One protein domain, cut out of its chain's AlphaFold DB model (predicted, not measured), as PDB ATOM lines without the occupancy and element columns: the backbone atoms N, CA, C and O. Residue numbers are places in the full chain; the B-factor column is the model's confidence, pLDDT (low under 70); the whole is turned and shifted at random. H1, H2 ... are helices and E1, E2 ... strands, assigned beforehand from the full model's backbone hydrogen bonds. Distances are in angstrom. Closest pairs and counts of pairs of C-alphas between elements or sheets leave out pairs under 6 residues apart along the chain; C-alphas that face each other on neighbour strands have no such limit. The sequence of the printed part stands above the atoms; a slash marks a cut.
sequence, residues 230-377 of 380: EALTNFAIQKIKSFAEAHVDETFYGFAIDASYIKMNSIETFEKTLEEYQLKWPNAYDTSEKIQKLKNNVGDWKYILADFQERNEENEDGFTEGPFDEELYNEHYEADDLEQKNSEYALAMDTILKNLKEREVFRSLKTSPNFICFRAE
ATOM      1  N   GLU A 230     129.711 205.471 192.805       91.19
ATOM      2  CA  GLU A 230     130.270 204.852 191.601       91.19
ATOM      3  C   GLU A 230     131.680 205.371 191.301       91.19
ATOM      4  O   GLU A 230     132.581 204.566 191.032       91.19
ATOM      5  N   ALA A 231     131.897 206.686 191.394       88.88
ATOM      6  CA  ALA A 231     133.217 207.283 191.211       88.88
ATOM      7  C   ALA A 231     134.215 206.772 192.263       88.88
ATOM      8  O   ALA A 231     135.315 206.340 191.903       88.88
ATOM      9  N   LEU A 232     133.812 206.731 193.538       95.75
ATOM     10  CA  LEU A 232     134.629 206.201 194.633       95.75
ATOM     11  C   LEU A 232     134.897 204.698 194.473       95.75
ATOM     12  O   LEU A 232     136.032 204.250 194.634       95.75
ATOM     13  N   THR A 233     133.895 203.914 194.062       93.56
ATOM     14  CA  THR A 233     134.080 202.487 193.743       93.56
ATOM     15  C   THR A 233     135.129 202.313 192.645       93.56
ATOM     16  O   THR A 233     136.046 201.507 192.787       93.56
ATOM     17  N   ASN A 234     135.020 203.056 191.542       88.50
ATOM     18  CA  ASN A 234     135.952 202.941 190.419       88.50
ATOM     19  C   ASN A 234     137.376 203.358 190.818       88.50
ATOM     20  O   ASN A 234     138.340 202.696 190.424       88.50
ATOM     21  N   PHE A 235     137.503 204.390 191.651       93.69
ATOM     22  CA  PHE A 235     138.779 204.808 192.222       93.69
ATOM     23  C   PHE A 235     139.401 203.717 193.105       93.69
ATOM     24  O   PHE A 235     140.555 203.340 192.894       93.69
ATOM     25  N   ALA A 236     138.624 203.123 194.016       93.38
ATOM     26  CA  ALA A 236     139.082 202.007 194.840       93.38
ATOM     27  C   ALA A 236     139.535 200.811 193.986       93.38
ATOM     28  O   ALA A 236     140.599 200.246 194.232       93.38
ATOM     29  N   ILE A 237     138.791 200.464 192.926       91.12
ATOM     30  CA  ILE A 237     139.178 199.401 191.981       91.12
ATOM     31  C   ILE A 237     140.538 199.689 191.349       91.12
ATOM     32  O   ILE A 237     141.379 198.791 191.270       91.12
ATOM     33  N   GLN A 238     140.752 200.919 190.880       92.06
ATOM     34  CA  GLN A 238     142.013 201.316 190.261       92.06
ATOM     35  C   GLN A 238     143.177 201.180 191.247       92.06
ATOM     36  O   GLN A 238     144.215 200.612 190.893       92.06
ATOM     37  N   LYS A 239     143.002 201.662 192.480       93.00
ATOM     38  CA  LYS A 239     144.036 201.604 193.521       93.00
ATOM     39  C   LYS A 239     144.331 200.165 193.939       93.00
ATOM     40  O   LYS A 239     145.497 199.793 193.976       93.00
ATOM     41  N   ILE A 240     143.308 199.325 194.130       92.44
ATOM     42  CA  ILE A 240     143.476 197.898 194.456       92.44
ATOM     43  C   ILE A 240     144.226 197.158 193.344       92.44
ATOM     44  O   ILE A 240     145.145 196.402 193.637       92.44
ATOM     45  N   LYS A 241     143.874 197.378 192.071       89.19
ATOM     46  CA  LYS A 241     144.556 196.720 190.943       89.19
ATOM     47  C   LYS A 241     146.018 197.147 190.829       89.19
ATOM     48  O   LYS A 241     146.886 196.290 190.715       89.19
ATOM     49  N   SER A 242     146.280 198.450 190.922       88.88
ATOM     50  CA  SER A 242     147.650 198.986 190.880       88.88
ATOM     51  C   SER A 242     148.486 198.454 192.048       88.88
ATOM     52  O   SER A 242     149.649 198.100 191.887       88.88
ATOM     53  N   PHE A 243     147.873 198.347 193.228       93.25
ATOM     54  CA  PHE A 243     148.497 197.776 194.413       93.25
ATOM     55  C   PHE A 243     148.776 196.272 194.252       93.25
ATOM     56  O   PHE A 243     149.862 195.808 194.588       93.25
ATOM     57  N   ALA A 244     147.846 195.512 193.670       91.75
ATOM     58  CA  ALA A 244     148.026 194.083 193.422       91.75
ATOM     59  C   ALA A 244     149.224 193.782 192.507       91.75
ATOM     60  O   ALA A 244     149.947 192.818 192.743       91.75
ATOM     61  N   GLU A 245     149.467 194.626 191.500       89.31
ATOM     62  CA  GLU A 245     150.626 194.505 190.606       89.31
ATOM     63  C   GLU A 245     151.959 194.734 191.332       89.31
ATOM     64  O   GLU A 245     152.958 194.096 191.001       89.31
ATOM     65  N   ALA A 246     151.981 195.613 192.339       91.69
ATOM     66  CA  ALA A 246     153.179 195.919 193.119       91.69
ATOM     67  C   ALA A 246     153.460 194.905 194.245       91.69
ATOM     68  O   ALA A 246     154.601 194.797 194.693       91.69
ATOM     69  N   HIS A 247     152.448 194.150 194.686       93.00
ATOM     70  CA  HIS A 247     152.513 193.273 195.862       93.00
ATOM     71  C   HIS A 247     152.133 191.815 195.549       93.00
ATOM     72  O   HIS A 247     151.407 191.163 196.301       93.00
ATOM     73  N   VAL A 248     152.637 191.277 194.435       93.06
ATOM     74  CA  VAL A 248     152.321 189.912 193.963       93.06
ATOM     75  C   VAL A 248     152.801 188.790 194.897       93.06
ATOM     76  O   VAL A 248     152.235 187.695 194.882       93.06
ATOM     77  N   ASP A 249     153.821 189.059 195.715       94.31
ATOM     78  CA  ASP A 249     154.456 188.070 196.595       94.31
ATOM     79  C   ASP A 249     153.835 188.005 198.002       94.31
ATOM     80  O   ASP A 249     154.176 187.118 198.789       94.31
ATOM     81  N   GLU A 250     152.896 188.898 198.322       96.44
ATOM     82  CA  GLU A 250     152.266 189.001 199.643       96.44
ATOM     83  C   GLU A 250     150.881 188.353 199.686       96.44
ATOM     84  O   GLU A 250     150.162 188.283 198.689       96.44
ATOM     85  N   THR A 251     150.488 187.876 200.867       98.00
ATOM     86  CA  THR A 251     149.209 187.204 201.093       98.00
ATOM     87  C   THR A 251     148.300 188.091 201.933       98.00
ATOM     88  O   THR A 251     148.439 188.191 203.153       98.00
ATOM     89  N   PHE A 252     147.322 188.730 201.300       97.75
ATOM     90  CA  PHE A 252     146.444 189.699 201.953       97.75
ATOM     91  C   PHE A 252     145.346 189.026 202.773       97.75
ATOM     92  O   PHE A 252     144.651 188.132 202.284       97.75
ATOM     93  N   TYR A 253     145.159 189.460 204.022       96.50
ATOM     94  CA  TYR A 253     144.091 188.946 204.887       96.50
ATOM     95  C   TYR A 253     142.979 189.961 205.143       96.50
ATOM     96  O   TYR A 253     141.907 189.552 205.579       96.50
ATOM     97  N   GLY A 254     143.207 191.249 204.890       95.12
ATOM     98  CA  GLY A 254     142.246 192.290 205.231       95.12
ATOM     99  C   GLY A 254     142.224 193.443 204.239       95.12
ATOM    100  O   GLY A 254     143.270 193.885 203.761       95.12
ATOM    101  N   PHE A 255     141.015 193.927 203.974       97.75
ATOM    102  CA  PHE A 255     140.715 195.211 203.354       97.75
ATOM    103  C   PHE A 255     139.729 195.967 204.244       97.75
ATOM    104  O   PHE A 255     138.764 195.373 204.736       97.75
ATOM    105  N   ALA A 256     139.946 197.263 204.431       96.50
ATOM    106  CA  ALA A 256     139.051 198.104 205.203       96.50
ATOM    107  C   ALA A 256     138.911 199.491 204.580       96.50
ATOM    108  O   ALA A 256     139.860 200.008 203.990       96.50
ATOM    109  N   ILE A 257     137.725 200.073 204.731       96.69
ATOM    110  CA  ILE A 257     137.539 201.521 204.625       96.69
ATOM    111  C   ILE A 257     137.526 202.051 206.056       96.69
ATOM    112  O   ILE A 257     136.719 201.582 206.858       96.69
ATOM    113  N   ASP A 258     138.449 202.946 206.377       94.06
ATOM    114  CA  ASP A 258     138.642 203.526 207.708       94.06
ATOM    115  C   ASP A 258     138.650 205.042 207.564       94.06
ATOM    116  O   ASP A 258     139.590 205.592 206.982       94.06
ATOM    117  N   ALA A 259     137.567 205.689 207.997       92.38
ATOM    118  CA  ALA A 259     137.223 207.040 207.558       92.38
ATOM    119  C   ALA A 259     137.256 207.149 206.014       92.38
ATOM    120  O   ALA A 259     136.679 206.331 205.296       92.38
ATOM    121  N   SER A 260     137.980 208.120 205.467       93.56
ATOM    122  CA  SER A 260     138.178 208.262 204.023       93.56
ATOM    123  C   SER A 260     139.258 207.330 203.443       93.56
ATOM    124  O   SER A 260     139.419 207.257 202.222       93.56
ATOM    125  N   TYR A 261     139.995 206.585 204.272       95.75
ATOM    126  CA  TYR A 261     141.155 205.811 203.830       95.75
ATOM    127  C   TYR A 261     140.802 204.407 203.350       95.75
ATOM    128  O   TYR A 261     140.094 203.641 204.005       95.75
ATOM    129  N   ILE A 262     141.428 204.010 202.243       96.50
ATOM    130  CA  ILE A 262     141.439 202.636 201.745       96.50
ATOM    131  C   ILE A 262     142.651 201.919 202.338       96.50
ATOM    132  O   ILE A 262     143.792 202.223 201.982       96.50
ATOM    133  N   LYS A 263     142.423 200.936 203.209       97.25
ATOM    134  CA  LYS A 263     143.486 200.228 203.932       97.25
ATOM    135  C   LYS A 263     143.529 198.740 203.622       97.25
ATOM    136  O   LYS A 263     142.509 198.097 203.373       97.25
ATOM    137  N   MET A 264     144.733 198.174 203.677       95.56
ATOM    138  CA  MET A 264     144.969 196.737 203.528       95.56
ATOM    139  C   MET A 264     146.084 196.245 204.442       95.56
ATOM    140  O   MET A 264     146.962 197.001 204.859       95.56
ATOM    141  N   ASN A 265     146.082 194.940 204.708       97.81
ATOM    142  CA  ASN A 265     147.195 194.300 205.394       97.81
ATOM    143  C   ASN A 265     147.434 192.865 204.911       97.81
ATOM    144  O   ASN A 265     146.491 192.130 204.578       97.81
ATOM    145  N   SER A 266     148.707 192.475 204.880       97.81
ATOM    146  CA  SER A 266     149.156 191.128 204.539       97.81
ATOM    147  C   SER A 266     149.528 190.335 205.786       97.81
ATOM    148  O   SER A 266     149.718 190.885 206.874       97.81
ATOM    149  N   ILE A 267     149.550 189.009 205.659       97.44
ATOM    150  CA  ILE A 267     149.981 188.123 206.747       97.44
ATOM    151  C   ILE A 267     151.433 188.455 207.100       97.44
ATOM    152  O   ILE A 267     151.770 188.594 208.271       97.44
ATOM    153  N   GLU A 268     152.249 188.670 206.074       97.44
ATOM    154  CA  GLU A 268     153.673 188.942 206.168       97.44
ATOM    155  C   GLU A 268     153.962 190.267 206.895       97.44
ATOM    156  O   GLU A 268     154.906 190.347 207.685       97.44
ATOM    157  N   THR A 269     153.166 191.318 206.668       96.25
ATOM    158  CA  THR A 269     153.312 192.579 207.415       96.25
ATOM    159  C   THR A 269     152.777 192.469 208.834       96.25
ATOM    160  O   THR A 269     153.409 192.989 209.750       96.25
ATOM    161  N   PHE A 270     151.662 191.766 209.043       96.94
ATOM    162  CA  PHE A 270     151.121 191.548 210.385       96.94
ATOM    163  C   PHE A 270     152.082 190.766 211.285       96.94
ATOM    164  O   PHE A 270     152.253 191.143 212.440       96.94
ATOM    165  N   GLU A 271     152.732 189.719 210.778       96.75
ATOM    166  CA  GLU A 271     153.712 188.938 211.543       96.75
ATOM    167  C   GLU A 271     154.889 189.801 212.012       96.75
ATOM    168  O   GLU A 271     155.281 189.716 213.174       96.75
ATOM    169  N   LYS A 272     155.388 190.698 211.150       95.75
ATOM    170  CA  LYS A 272     156.434 191.668 211.516       95.75
ATOM    171  C   LYS A 272     155.956 192.637 212.595       95.75
ATOM    172  O   LYS A 272     156.651 192.829 213.589       95.75
ATOM    173  N   THR A 273     154.761 193.212 212.437       93.94
ATOM    174  CA  THR A 273     154.172 194.101 213.453       93.94
ATOM    175  C   THR A 273     153.994 193.372 214.785       93.94
ATOM    176  O   THR A 273     154.327 193.916 215.837       93.94
ATOM    177  N   LEU A 274     153.513 192.128 214.756       95.44
ATOM    178  CA  LEU A 274     153.324 191.315 215.951       95.44
ATOM    179  C   LEU A 274     154.655 191.029 216.656       95.44
ATOM    180  O   LEU A 274     154.726 191.192 217.873       95.44
ATOM    181  N   GLU A 275     155.700 190.652 215.916       95.75
ATOM    182  CA  GLU A 275     157.041 190.429 216.471       95.75
ATOM    183  C   GLU A 275     157.575 191.701 217.146       95.75
ATOM    184  O   GLU A 275     157.992 191.668 218.308       95.75
ATOM    185  N   GLU A 276     157.488 192.849 216.469       94.12
ATOM    186  CA  GLU A 276     157.897 194.137 217.033       94.12
ATOM    187  C   GLU A 276     157.120 194.489 218.311       94.12
ATOM    188  O   GLU A 276     157.699 194.985 219.285       94.12
ATOM    189  N   TYR A 277     155.811 194.237 218.323       92.00
ATOM    190  CA  TYR A 277     154.939 194.572 219.447       92.00
ATOM    191  C   TYR A 277     155.158 193.625 220.628       92.00
ATOM    192  O   TYR A 277     155.189 194.080 221.770       92.00
ATOM    193  N   GLN A 278     155.388 192.335 220.383       92.62
ATOM    194  CA  GLN A 278     155.749 191.370 221.424       92.62
ATOM    195  C   GLN A 278     157.130 191.661 222.024       92.62
ATOM    196  O   GLN A 278     157.322 191.470 223.225       92.62
ATOM    197  N   LEU A 279     158.079 192.179 221.240       93.06
ATOM    198  CA  LEU A 279     159.379 192.621 221.756       93.06
ATOM    199  C   LEU A 279     159.259 193.859 222.657       93.06
ATOM    200  O   LEU A 279     159.907 193.924 223.702       93.06
ATOM    201  N   LYS A 280     158.437 194.841 222.268       93.38
ATOM    202  CA  LYS A 280     158.238 196.087 223.034       93.38
ATOM    203  C   LYS A 280     157.337 195.894 224.256       93.38
ATOM    204  O   LYS A 280     157.602 196.475 225.308       93.38
ATOM    205  N   TRP A 281     156.297 195.072 224.129       90.75
ATOM    206  CA  TRP A 281     155.276 194.842 225.153       90.75
ATOM    207  C   TRP A 281     154.942 193.347 225.295       90.75
ATOM    208  O   TRP A 281     153.858 192.905 224.900       90.75
ATOM    209  N   PRO A 282     155.828 192.556 225.928       85.00
ATOM    210  CA  PRO A 282     155.714 191.096 225.960       85.00
ATOM    211  C   PRO A 282     154.389 190.572 226.523       85.00
ATOM    212  O   PRO A 282     153.855 189.591 226.028       85.00
ATOM    213  N   ASN A 283     153.816 191.260 227.517       87.50
ATOM    214  CA  ASN A 283     152.572 190.846 228.176       87.50
ATOM    215  C   ASN A 283     151.300 191.393 227.494       87.50
ATOM    216  O   ASN A 283     150.185 191.078 227.916       87.50
ATOM    217  N   ALA A 284     151.428 192.266 226.488       83.69
ATOM    218  CA  ALA A 284     150.286 192.912 225.833       83.69
ATOM    219  C   ALA A 284     149.764 192.125 224.618       83.69
ATOM    220  O   ALA A 284     148.626 192.346 224.211       83.69
ATOM    221  N   TYR A 285     150.550 191.175 224.092       88.88
ATOM    222  CA  TYR A 285     150.235 190.398 222.882       88.88
ATOM    223  C   TYR A 285     150.638 188.915 223.014       88.88
ATOM    224  O   TYR A 285     151.088 188.289 222.057       88.88
ATOM    225  N   ASP A 286     150.499 188.350 224.214       89.50
ATOM    226  CA  ASP A 286     150.916 186.990 224.591       89.50
ATOM    227  C   ASP A 286     149.823 185.917 224.439       89.50
ATOM    228  O   ASP A 286     150.107 184.723 224.530       89.50
ATOM    229  N   THR A 287     148.572 186.317 224.200       92.88
ATOM    230  CA  THR A 287     147.440 185.397 224.019       92.88
ATOM    231  C   THR A 287     146.837 185.510 222.624       92.88
ATOM    232  O   THR A 287     146.834 186.581 222.016       92.88
ATOM    233  N   SER A 288     146.242 184.419 222.131       93.81
ATOM    234  CA  SER A 288     145.574 184.394 220.822       93.81
ATOM    235  C   SER A 288     144.478 185.457 220.684       93.81
ATOM    236  O   SER A 288     144.298 186.005 219.605       93.81
ATOM    237  N   GLU A 289     143.771 185.784 221.770       93.50
ATOM    238  CA  GLU A 289     142.740 186.830 221.784       93.50
ATOM    239  C   GLU A 289     143.338 188.226 221.562       93.50
ATOM    240  O   GLU A 289     142.867 188.974 220.706       93.50
ATOM    241  N   LYS A 290     144.424 188.560 222.271       90.94
ATOM    242  CA  LYS A 290     145.132 189.840 222.112       90.94
ATOM    243  C   LYS A 290     145.750 189.971 220.721       90.94
ATOM    244  O   LYS A 290     145.649 191.026 220.099       90.94
ATOM    245  N   ILE A 291     146.330 188.885 220.209       93.88
ATOM    246  CA  ILE A 291     146.881 188.819 218.850       93.88
ATOM    247  C   ILE A 291     145.770 189.024 217.814       93.88
ATOM    248  O   ILE A 291     145.946 189.784 216.865       93.88
ATOM    249  N   GLN A 292     144.606 188.400 218.003       91.62
ATOM    250  CA  GLN A 292     143.469 188.568 217.099       91.62
ATOM    251  C   GLN A 292     142.894 189.991 217.153       91.62
ATOM    252  O   GLN A 292     142.523 190.531 216.109       91.62
ATOM    253  N   LYS A 293     142.865 190.619 218.336       90.44
ATOM    254  CA  LYS A 293     142.477 192.028 218.488       90.44
ATOM    255  C   LYS A 293     143.433 192.950 217.730       90.44
ATOM    256  O   LYS A 293     142.960 193.791 216.975       90.44
ATOM    257  N   LEU A 294     144.748 192.740 217.851       92.31
ATOM    258  CA  LEU A 294     145.753 193.477 217.073       92.31
ATOM    259  C   LEU A 294     145.557 193.269 215.568       92.31
ATOM    260  O   LEU A 294     145.555 194.225 214.801       92.31
ATOM    261  N   LYS A 295     145.331 192.023 215.139       92.25
ATOM    262  CA  LYS A 295     145.124 191.685 213.724       92.25
ATOM    263  C   LYS A 295     143.953 192.444 213.096       92.25
ATOM    264  O   LYS A 295     144.018 192.804 211.919       92.25
ATOM    265  N   ASN A 296     142.907 192.688 213.883       89.00
ATOM    266  CA  ASN A 296     141.703 193.399 213.469       89.00
ATOM    267  C   ASN A 296     141.775 194.917 213.710       89.00
ATOM    268  O   ASN A 296     140.858 195.621 213.295       89.00
ATOM    269  N   ASN A 297     142.832 195.430 214.349       90.88
ATOM    270  CA  ASN A 297     143.005 196.861 214.553       90.88
ATOM    271  C   ASN A 297     143.486 197.529 213.258       90.88
ATOM    272  O   ASN A 297     144.671 197.490 212.934       90.88
ATOM    273  N   VAL A 298     142.561 198.147 212.526       91.50
ATOM    274  CA  VAL A 298     142.843 198.798 211.238       91.50
ATOM    275  C   VAL A 298     143.811 199.983 211.384       91.50
ATOM    276  O   VAL A 298     144.560 200.282 210.452       91.50
ATOM    277  N   GLY A 299     143.887 200.600 212.569       88.81
ATOM    278  CA  GLY A 299     144.872 201.641 212.875       88.81
ATOM    279  C   GLY A 299     146.329 201.160 212.803       88.81
ATOM    280  O   GLY A 299     147.207 201.944 212.456       88.81
ATOM    281  N   ASP A 300     146.582 199.871 213.055       90.31
ATOM    282  CA  ASP A 300     147.918 199.254 212.997       90.31
ATOM    283  C   ASP A 300     148.218 198.588 211.637       90.31
ATOM    284  O   ASP A 300     149.262 197.950 211.456       90.31
ATOM    285  N   TRP A 301     147.306 198.677 210.665       94.69
ATOM    286  CA  TRP A 301     147.519 198.070 209.352       94.69
ATOM    287  C   TRP A 301     148.571 198.829 208.547       94.69
ATOM    288  O   TRP A 301     148.640 200.056 208.560       94.69
ATOM    289  N   LYS A 302     149.406 198.082 207.814       96.00
ATOM    290  CA  LYS A 302     150.599 198.645 207.178       96.00
ATOM    291  C   LYS A 302     150.292 199.541 205.979       96.00
ATOM    292  O   LYS A 302     151.016 200.514 205.763       96.00
ATOM    293  N   TYR A 303     149.305 199.176 205.164       95.25
ATOM    294  CA  TYR A 303     149.111 199.794 203.858       95.25
ATOM    295  C   TYR A 303     147.900 200.720 203.843       95.25
ATOM    296  O   TYR A 303     146.778 200.293 204.115       95.25
ATOM    297  N   ILE A 304     148.147 201.965 203.438       94.81
ATOM    298  CA  ILE A 304     147.140 202.932 203.000       94.81
ATOM    299  C   ILE A 304     147.292 203.030 201.481       94.81
ATOM    300  O   ILE A 304     148.350 203.417 200.988       94.81
ATOM    301  N   LEU A 305     146.275 202.601 200.740       93.00
ATOM    302  CA  LEU A 305     146.303 202.552 199.274       93.00
ATOM    303  C   LEU A 305     145.969 203.914 198.664       93.00
ATOM    304  O   LEU A 305     146.516 204.278 197.620       93.00
ATOM    305  N   ALA A 306     145.023 204.616 199.281       91.25
ATOM    306  CA  ALA A 306     144.583 205.951 198.908       91.25
ATOM    307  C   ALA A 306     143.698 206.541 200.005       91.25
ATOM    308  O   ALA A 306     143.165 205.808 200.844       91.25
ATOM    309  N   ASP A 307     143.491 207.842 199.910       93.69
ATOM    310  CA  ASP A 307     142.413 208.566 200.565       93.69
ATOM    311  C   ASP A 307     141.336 208.919 199.522       93.69
ATOM    312  O   ASP A 307     141.650 209.403 198.431       93.69
ATOM    313  N   PHE A 308     140.062 208.650 199.811       91.62
ATOM    314  CA  PHE A 308     138.960 209.042 198.932       91.62
ATOM    315  C   PHE A 308     138.879 210.560 198.722       91.62
ATOM    316  O   PHE A 308     138.474 210.984 197.637       91.62
ATOM    317  N   GLN A 309     139.330 211.364 199.689       90.50
ATOM    318  CA  GLN A 309     139.402 212.821 199.571       90.50
ATOM    319  C   GLN A 309     140.395 213.281 198.486       90.50
ATOM    320  O   GLN A 309     140.233 214.375 197.957       90.50
ATOM    321  N   GLU A 310     141.347 212.439 198.041       86.75
ATOM    322  CA  GLU A 310     142.225 212.729 196.881       86.75
ATOM    323  C   GLU A 310     141.440 212.999 195.588       86.75
ATOM    324  O   GLU A 310     141.990 213.510 194.608       86.75
ATOM    325  N   ARG A 311     140.181 212.557 195.529       86.19
ATOM    326  CA  ARG A 311     139.313 212.752 194.368       86.19
ATOM    327  C   ARG A 311     138.505 214.035 194.430       86.19
ATOM    328  O   ARG A 311     137.864 214.343 193.425       86.19
ATOM    329  N   ASN A 312     138.538 214.734 195.554       87.06
ATOM    330  CA  ASN A 312     137.929 216.038 195.666       87.06
ATOM    331  C   ASN A 312     138.878 217.108 195.126       87.06
ATOM    332  O   ASN A 312     140.102 216.992 195.211       87.06
ATOM    333  N   GLU A 313     138.295 218.138 194.537       78.56
ATOM    334  CA  GLU A 313     138.988 219.274 193.959       78.56
ATOM    335  C   GLU A 313     138.588 220.526 194.739       78.56
ATOM    336  O   GLU A 313     137.424 220.734 195.075       78.56
ATOM    337  N   GLU A 314     139.577 221.353 195.061       74.88
ATOM    338  CA  GLU A 314     139.335 222.657 195.670       74.88
ATOM    339  C   GLU A 314     138.778 223.587 194.583       74.88
ATOM    340  O   GLU A 314     139.422 223.802 193.549       74.88
ATOM    341  N   ASN A 315     137.564 224.098 194.783       72.94
ATOM    342  CA  ASN A 315     136.942 225.059 193.880       72.94
ATOM    343  C   ASN A 315     137.558 226.466 194.056       72.94
ATOM    344  O   ASN A 315     138.402 226.699 194.923       72.94
ATOM    345  N   GLU A 316     137.160 227.424 193.208       57.03
ATOM    346  CA  GLU A 316     137.714 228.793 193.220       57.03
ATOM    347  C   GLU A 316     137.497 229.535 194.553       57.03
ATOM    348  O   GLU A 316     138.263 230.446 194.877       57.03
ATOM    349  N   ASP A 317     136.508 229.102 195.338       60.19
ATOM    350  CA  ASP A 317     136.140 229.652 196.644       60.19
ATOM    351  C   ASP A 317     136.811 228.902 197.816       60.19
ATOM    352  O   ASP A 317     136.574 229.214 198.986       60.19
ATOM    353  N   GLY A 318     137.675 227.923 197.520       61.12
ATOM    354  CA  GLY A 318     138.429 227.167 198.517       61.12
ATOM    355  C   GLY A 318     137.632 226.073 199.230       61.12
ATOM    356  O   GLY A 318     138.073 225.589 200.275       61.12
ATOM    357  N   PHE A 319     136.464 225.695 198.700       63.50
ATOM    358  CA  PHE A 319     135.712 224.532 199.163       63.50
ATOM    359  C   PHE A 319     136.159 223.286 198.411       63.50
ATOM    360  O   PHE A 319     136.332 223.294 197.193       63.50
ATOM    361  N   THR A 320     136.329 222.201 199.153       66.31
ATOM    362  CA  THR A 320     136.686 220.898 198.608       66.31
ATOM    363  C   THR A 320     135.413 220.204 198.136       66.31
ATOM    364  O   THR A 320     134.619 219.738 198.947       66.31
ATOM    365  N   GLU A 321     135.211 220.132 196.823       78.44
ATOM    366  CA  GLU A 321     134.064 219.457 196.215       78.44
ATOM    367  C   GLU A 321     134.518 218.208 195.472       78.44
ATOM    368  O   GLU A 321     135.522 218.198 194.760       78.44
ATOM    369  N   GLY A 322     133.767 217.122 195.594       85.94
ATOM    370  CA  GLY A 322     134.082 215.929 194.835       85.94
ATOM    371  C   GLY A 322     133.271 214.716 195.234       85.94
ATOM    372  O   GLY A 322     132.233 214.830 195.879       85.94
ATOM    373  N   PRO A 323     133.705 213.526 194.798       91.12
ATOM    374  CA  PRO A 323     132.932 212.313 194.984       91.12
ATOM    375  C   PRO A 323     132.874 211.847 196.443       91.12
ATOM    376  O   PRO A 323     132.025 211.010 196.751       91.12
ATOM    377  N   PHE A 324     133.758 212.330 197.322       92.75
ATOM    378  CA  PHE A 324     133.694 212.062 198.755       92.75
ATOM    379  C   PHE A 324     133.077 213.255 199.483       92.75
ATOM    380  O   PHE A 324     133.622 214.353 199.432       92.75
ATOM    381  N   ASP A 325     131.964 213.035 200.175       91.62
ATOM    382  CA  ASP A 325     131.273 214.087 200.915       91.62
ATOM    383  C   ASP A 325     131.841 214.178 202.341       91.62
ATOM    384  O   ASP A 325     131.612 213.305 203.182       91.62
ATOM    385  N   GLU A 326     132.671 215.193 202.583       87.25
ATOM    386  CA  GLU A 326     133.339 215.395 203.872       87.25
ATOM    387  C   GLU A 326     132.361 215.844 204.964       87.25
ATOM    388  O   GLU A 326     132.504 215.425 206.112       87.25
ATOM    389  N   GLU A 327     131.338 216.629 204.611       86.44
ATOM    390  CA  GLU A 327     130.319 217.087 205.559       86.44
ATOM    391  C   GLU A 327     129.542 215.886 206.116       86.44
ATOM    392  O   GLU A 327     129.484 215.701 207.332       86.44
ATOM    393  N   LEU A 328     129.061 214.993 205.245       89.94
ATOM    394  CA  LEU A 328     128.339 213.783 205.667       89.94
ATOM    395  C   LEU A 328     129.218 212.775 206.422       89.94
ATOM    396  O   LEU A 328     128.714 211.993 207.234       89.94
ATOM    397  N   TYR A 329     130.525 212.748 206.153       90.19
ATOM    398  CA  TYR A 329     131.455 211.965 206.965       90.19
ATOM    399  C   TYR A 329     131.619 212.565 208.369       90.19
ATOM    400  O   TYR A 329     131.576 211.818 209.346       90.19
ATOM    401  N   ASN A 330     131.765 213.886 208.489       87.38
ATOM    402  CA  ASN A 330     131.879 214.553 209.787       87.38
ATOM    403  C   ASN A 330     130.603 214.374 210.621       87.38
ATOM    404  O   ASN A 330     130.688 214.059 211.804       87.38
ATOM    405  N   GLU A 331     129.423 214.470 210.000       87.56
ATOM    406  CA  GLU A 331     128.149 214.148 210.659       87.56
ATOM    407  C   GLU A 331     128.116 212.704 211.171       87.56
ATOM    408  O   GLU A 331     127.684 212.451 212.293       87.56
ATOM    409  N   HIS A 332     128.599 211.748 210.374       89.50
ATOM    410  CA  HIS A 332     128.720 210.360 210.811       89.50
ATOM    411  C   HIS A 332     129.684 210.204 211.994       89.50
ATOM    412  O   HIS A 332     129.389 209.457 212.920       89.50
ATOM    413  N   TYR A 333     130.824 210.889 211.964       85.50
ATOM    414  CA  TYR A 333     131.839 210.798 213.008       85.50
ATOM    415  C   TYR A 333     131.316 211.272 214.374       85.50
ATOM    416  O   TYR A 333     131.604 210.639 215.388       85.50
ATOM    417  N   GLU A 334     130.509 212.334 214.389       86.06
ATOM    418  CA  GLU A 334     129.912 212.902 215.608       86.06
ATOM    419  C   GLU A 334     128.634 212.171 216.071       86.06
ATOM    420  O   GLU A 334     128.136 212.421 217.170       86.06
ATOM    421  N   ALA A 335     128.085 211.271 215.249       83.94
ATOM    422  CA  ALA A 335     126.868 210.525 215.558       83.94
ATOM    423  C   ALA A 335     127.113 209.375 216.553       83.94
ATOM    424  O   ALA A 335     128.209 208.816 216.630       83.94
ATOM    425  N   ASP A 336     126.069 208.966 217.282       86.44
ATOM    426  CA  ASP A 336     126.158 207.827 218.204       86.44
ATOM    427  C   ASP A 336     126.197 206.452 217.490       86.44
ATOM    428  O   ASP A 336     125.880 206.325 216.306       86.44
ATOM    429  N   ASP A 337     126.536 205.376 218.217       81.19
ATOM    430  CA  ASP A 337     126.636 203.997 217.691       81.19
ATOM    431  C   ASP A 337     125.380 203.477 216.951       81.19
ATOM    432  O   ASP A 337     125.440 202.486 216.201       81.19
ATOM    433  N   LEU A 338     124.192 204.014 217.244       83.44
ATOM    434  CA  LEU A 338     122.937 203.617 216.600       83.44
ATOM    435  C   LEU A 338     122.700 204.428 215.327       83.44
ATOM    436  O   LEU A 338     122.261 203.859 214.320       83.44
ATOM    437  N   GLU A 339     123.007 205.717 215.369       83.69
ATOM    438  CA  GLU A 339     122.898 206.651 214.252       83.69
ATOM    439  C   GLU A 339     123.955 206.372 213.179       83.69
ATOM    440  O   GLU A 339     123.616 206.271 211.993       83.69
ATOM    441  N   GLN A 340     125.200 206.096 213.582       84.25
ATOM    442  CA  GLN A 340     126.304 205.754 212.682       84.25
ATOM    443  C   GLN A 340     125.938 204.636 211.706       84.25
ATOM    444  O   GLN A 340     126.188 204.758 210.505       84.25
ATOM    445  N   LYS A 341     125.249 203.590 212.183       84.12
ATOM    446  CA  LYS A 341     124.845 202.418 211.379       84.12
ATOM    447  C   LYS A 341     123.962 202.753 210.182       84.12
ATOM    448  O   LYS A 341     123.932 201.974 209.233       84.12
ATOM    449  N   ASN A 342     123.214 203.852 210.248       86.94
ATOM    450  CA  ASN A 342     122.250 204.240 209.216       86.94
ATOM    451  C   ASN A 342     122.577 205.590 208.563       86.94
ATOM    452  O   ASN A 342     121.794 206.063 207.742       86.94
ATOM    453  N   SER A 343     123.711 206.194 208.917       91.81
ATOM    454  CA  SER A 343     124.204 207.431 208.307       91.81
ATOM    455  C   SER A 343     124.440 207.293 206.797       91.81
ATOM    456  O   SER A 343     124.684 206.197 206.277       91.81
ATOM    457  N   GLU A 344     124.427 208.418 206.081       93.19
ATOM    458  CA  GLU A 344     124.681 208.430 204.636       93.19
ATOM    459  C   GLU A 344     126.082 207.918 204.287       93.19
ATOM    460  O   GLU A 344     126.235 207.139 203.342       93.19
ATOM    461  N   TYR A 345     127.090 208.267 205.093       94.94
ATOM    462  CA  TYR A 345     128.442 207.725 204.963       94.94
ATOM    463  C   TYR A 345     128.460 206.200 205.107       94.94
ATOM    464  O   TYR A 345     129.009 205.510 204.242       94.94
ATOM    465  N   ALA A 346     127.826 205.653 206.149       93.38
ATOM    466  CA  ALA A 346     127.786 204.209 206.363       93.38
ATOM    467  C   ALA A 346     127.165 203.480 205.171       93.38
ATOM    468  O   ALA A 346     127.756 202.539 204.637       93.38
ATOM    469  N   LEU A 347     126.016 203.966 204.697       94.00
ATOM    470  CA  LEU A 347     125.323 203.404 203.540       94.00
ATOM    471  C   LEU A 347     126.165 203.504 202.259       94.00
ATOM    472  O   LEU A 347     126.222 202.545 201.479       94.00
ATOM    473  N   ALA A 348     126.842 204.632 202.036       96.56
ATOM    474  CA  ALA A 348     127.697 204.841 200.873       96.56
ATOM    475  C   ALA A 348     128.904 203.894 200.879       96.56
ATOM    476  O   ALA A 348     129.139 203.181 199.898       96.56
ATOM    477  N   MET A 349     129.637 203.829 201.989       96.88
ATOM    478  CA  MET A 349     130.814 202.971 202.128       96.88
ATOM    479  C   MET A 349     130.452 201.483 202.081       96.88
ATOM    480  O   MET A 349     131.134 200.708 201.403       96.88
ATOM    481  N   ASP A 350     129.344 201.072 202.700       94.56
ATOM    482  CA  ASP A 350     128.843 199.697 202.605       94.56
ATOM    483  C   ASP A 350     128.470 199.338 201.161       94.56
ATOM    484  O   ASP A 350     128.740 198.223 200.693       94.56
ATOM    485  N   THR A 351     127.922 200.297 200.411       95.25
ATOM    486  CA  THR A 351     127.636 200.120 198.984       95.25
ATOM    487  C   THR A 351     128.922 199.997 198.165       95.25
ATOM    488  O   THR A 351     129.007 199.116 197.306       95.25
ATOM    489  N   ILE A 352     129.959 200.791 198.453       96.94
ATOM    490  CA  ILE A 352     131.282 200.643 197.819       96.94
ATOM    491  C   ILE A 352     131.848 199.246 198.099       96.94
ATOM    492  O   ILE A 352     132.236 198.538 197.166       96.94
ATOM    493  N   LEU A 353     131.845 198.797 199.357       94.50
ATOM    494  CA  LEU A 353     132.327 197.466 199.747       94.50
ATOM    495  C   LEU A 353     131.562 196.348 199.032       94.50
ATOM    496  O   LEU A 353     132.170 195.382 198.555       94.50
ATOM    497  N   LYS A 354     130.237 196.479 198.926       92.06
ATOM    498  CA  LYS A 354     129.391 195.554 198.168       92.06
ATOM    499  C   LYS A 354     129.789 195.529 196.692       92.06
ATOM    500  O   LYS A 354     130.031 194.447 196.160       92.06
ATOM    501  N   ASN A 355     129.949 196.691 196.060       91.62
ATOM    502  CA  ASN A 355     130.355 196.785 194.658       91.62
ATOM    503  C   ASN A 355     131.729 196.145 194.409       91.62
ATOM    504  O   ASN A 355     131.910 195.446 193.412       91.62
ATOM    505  N   LEU A 356     132.702 196.350 195.304       92.44
ATOM    506  CA  LEU A 356     134.035 195.743 195.199       92.44
ATOM    507  C   LEU A 356     133.977 194.209 195.261       92.44
ATOM    508  O   LEU A 356     134.678 193.533 194.500       92.44
ATOM    509  N   LYS A 357     133.123 193.664 196.139       90.81
ATOM    510  CA  LYS A 357     132.878 192.218 196.262       90.81
ATOM    511  C   LYS A 357     132.178 191.660 195.023       90.81
ATOM    512  O   LYS A 357     132.650 190.676 194.462       90.81
ATOM    513  N   GLU A 358     131.101 192.298 194.566       90.31
ATOM    514  CA  GLU A 358     130.319 191.860 193.399       90.31
ATOM    515  C   GLU A 358     131.121 191.911 192.095       90.31
ATOM    516  O   GLU A 358     130.976 191.038 191.241       90.31
ATOM    517  N   ARG A 359     132.014 192.895 191.953       90.19
ATOM    518  CA  ARG A 359     132.920 193.024 190.800       90.19
ATOM    519  C   ARG A 359     134.177 192.149 190.917       90.19
ATOM    520  O   ARG A 359     135.070 192.260 190.081       90.19
ATOM    521  N   GLU A 360     134.258 191.308 191.950       90.19
ATOM    522  CA  GLU A 360     135.328 190.333 192.195       90.19
ATOM    523  C   GLU A 360     136.749 190.929 192.156       90.19
ATOM    524  O   GLU A 360     137.715 190.271 191.762       90.19
ATOM    525  N   VAL A 361     136.895 192.186 192.580       92.12
ATOM    526  CA  VAL A 361     138.120 192.988 192.387       92.12
ATOM    527  C   VAL A 361     139.315 192.370 193.114       92.12
ATOM    528  O   VAL A 361     140.435 192.359 192.597       92.12
ATOM    529  N   PHE A 362     139.064 191.775 194.280       91.56
ATOM    530  CA  PHE A 362     140.080 191.132 195.110       91.56
ATOM    531  C   PHE A 362     140.667 189.850 194.502       91.56
ATOM    532  O   PHE A 362     141.673 189.370 195.006       91.56
ATOM    533  N   ARG A 363     140.112 189.308 193.404       91.25
ATOM    534  CA  ARG A 363     140.724 188.169 192.685       91.25
ATOM    535  C   ARG A 363     142.085 188.499 192.072       91.25
ATOM    536  O   ARG A 363     142.839 187.588 191.754       91.25
ATOM    537  N   SER A 364     142.372 189.785 191.881       89.44
ATOM    538  CA  SER A 364     143.685 190.257 191.433       89.44
ATOM    539  C   SER A 364     144.771 190.116 192.507       89.44
ATOM    540  O   SER A 364     145.949 190.113 192.175       89.44
ATOM    541  N   LEU A 365     144.381 189.961 193.775       93.62
ATOM    542  CA  LEU A 365     145.282 189.806 194.910       93.62
ATOM    543  C   LEU A 365     145.399 188.336 195.306       93.62
ATOM    544  O   LEU A 365     144.430 187.572 195.257       93.62
ATOM    545  N   LYS A 366     146.568 187.951 195.815       96.12
ATOM    546  CA  LYS A 366     146.718 186.700 196.556       96.12
ATOM    547  C   LYS A 366     146.122 186.893 197.951       96.12
ATOM    548  O   LYS A 366     146.714 187.550 198.804       96.12
ATOM    549  N   THR A 367     144.933 186.346 198.186       95.56
ATOM    550  CA  THR A 367     144.206 186.500 199.455       95.56
ATOM    551  C   THR A 367     144.262 185.244 200.322       95.56
ATOM    552  O   THR A 367     144.389 184.118 199.836       95.56
ATOM    553  N   SER A 368     144.180 185.431 201.639       94.88
ATOM    554  CA  SER A 368     144.054 184.329 202.597       94.88
ATOM    555  C   SER A 368     142.642 183.713 202.560       94.88
ATOM    556  O   SER A 368     141.689 184.420 202.230       94.88
ATOM    557  N   PRO A 369     142.453 182.449 202.990       91.38
ATOM    558  CA  PRO A 369     141.125 181.825 203.063       91.38
ATOM    559  C   PRO A 369     140.107 182.584 203.928       91.38
ATOM    560  O   PRO A 369     138.909 182.493 203.687       91.38
ATOM    561  N   ASN A 370     140.588 183.346 204.915       89.50
ATOM    562  CA  ASN A 370     139.768 184.115 205.850       89.50
ATOM    563  C   ASN A 370     139.849 185.621 205.555       89.50
ATOM    564  O   ASN A 370     139.890 186.425 206.484       89.50
ATOM    565  N   PHE A 371     139.953 186.002 204.279       92.38
ATOM    566  CA  PHE A 371     140.028 187.405 203.880       92.38
ATOM    567  C   PHE A 371     138.806 188.191 204.373       92.38
ATOM    568  O   PHE A 371     137.666 187.842 204.055       92.38
ATOM    569  N   ILE A 372     139.047 189.257 205.137       92.25
ATOM    570  CA  ILE A 372     138.004 190.140 205.670       92.25
ATOM    571  C   ILE A 372     137.933 191.444 204.878       92.25
ATOM    572  O   ILE A 372     138.944 191.981 204.432       92.25
ATOM    573  N   CYS A 373     136.715 191.951 204.703       92.50
ATOM    574  CA  CYS A 373     136.436 193.178 203.966       92.50
ATOM    575  C   CYS A 373     135.240 193.890 204.605       92.50
ATOM    576  O   CYS A 373     134.113 193.377 204.525       92.50
ATOM    577  N   PHE A 374     135.502 195.019 205.263       92.94
ATOM    578  CA  PHE A 374     134.546 195.724 206.122       92.94
ATOM    579  C   PHE A 374     134.845 197.229 206.201       92.94
ATOM    580  O   PHE A 374     135.894 197.681 205.751       92.94
ATOM    581  N   ARG A 375     133.912 197.999 206.759       93.44
ATOM    582  CA  ARG A 375     134.117 199.393 207.157       93.44
ATOM    583  C   ARG A 375     134.509 199.423 208.630       93.44
ATOM    584  O   ARG A 375     133.854 198.757 209.432       93.44
ATOM    585  N   ALA A 376     135.580 200.126 208.968       90.12
ATOM    586  CA  ALA A 376     135.955 200.369 210.351       90.12
ATOM    587  C   ALA A 376     135.085 201.502 210.912       90.12
ATOM    588  O   ALA A 376     134.917 202.529 210.261       90.12
ATOM    589  N   GLU A 377     134.526 201.272 212.098       83.69
ATOM    590  CA  GLU A 377     133.792 202.282 212.861       83.69
ATOM    591  C   GLU A 377     134.722 202.914 213.892       83.69
ATOM    592  O   GLU A 377     135.557 202.221 214.493       83.69
TER     593      GLU A 377
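What this domain is: This is residues 230 to 377 of the 380 residues of an uncharacterized protein of Leptospira alstonii serovar Pingchang str. 80-412 (UniProt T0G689). A four-stranded sheet has two crossed helices, H1 and H6, over one face, while H2 and H3 form a pair at one end of the strands and H5 packs on the start of H6 toward the other end. Beyond that other end, the loop around Glu 316 reaches out. The printed part has 148 residues, with seven named helices and four named strands in the order H1 E1 E2 H2 H3 E3 H4 H5 H6 H7 E4; the mixed sheet runs E3 E2 E1 E4, and the class is mixed, helices and strands. It is compact, with a radius of gyration of the C-alphas of 16.8 A and spans of 51 by 36 by 29 A.

Where its parts are: H1, residues 230 to 246, is 24.6 A long and begins at C-alpha 230 (130.270, 204.852, 191.601). E1, residues 252 to 258, and E2, residues 261 to 266, form a hairpin. H2, residues 267 to 280, is 19.9 A long; H3 is residues 288 to 296. E3, residues 303 to 307, precedes H4, residues 308 to 311. H5 is residues 326 to 334, and H6, residues 344 to 358, is 20.8 A long. After H7, residues 361 to 364, comes E4, residues 367 to 376, which bends by 91 degrees at residue 370 and ends at C-alpha 376 (135.955, 200.369, 210.351).

How they stand to each other: E3 and E2 are antiparallel, with N 305 and O 262 2.8 A apart. E2 and E1 are antiparallel, with N 263 and O 256 2.8 A apart. E1 and E4 are parallel, with N 372 and O 253 2.9 A apart. H1 and H6 lie on the same face, two layers, helices on one face of a sheet, at heights over the sheet of 9.8 A and 9.3 A. H6 runs along the strands, over E4. H1 and H6 touch at a steep tilt of 50 degrees, closest at the C-alphas of Thr 233 and Ile 352, 5.3 A. H1 touches H7 at Ala 244 and Ser 364, C-alphas 6.1 A apart. H5 touches H6, about perpendicular at 73 degrees, closest at the C-alphas of Tyr 329 and Tyr 345, 5.6 A. H2 and H3 only just touch, with 3 pairs of C-alphas within 8 A, the closest those of Phe 270 and Lys 295, 6.9 A. H2, H3 and H4 only graze the sheet. In H1, H3, H5 and H6 every O i to N i+4 pair is within hydrogen-bond range, in H2 9 of 10; H4 and H7 are too short for such a pair.

The domain as a whole: The C-alphas farthest apart, those of Thr 287 and Glu 316, are 54.1 A apart. The printed part has no cut. The link from H4 to H5 is long, with 14 residues. Mean pLDDT of the printed part is 90.5; residues 316 to 320 are under 70.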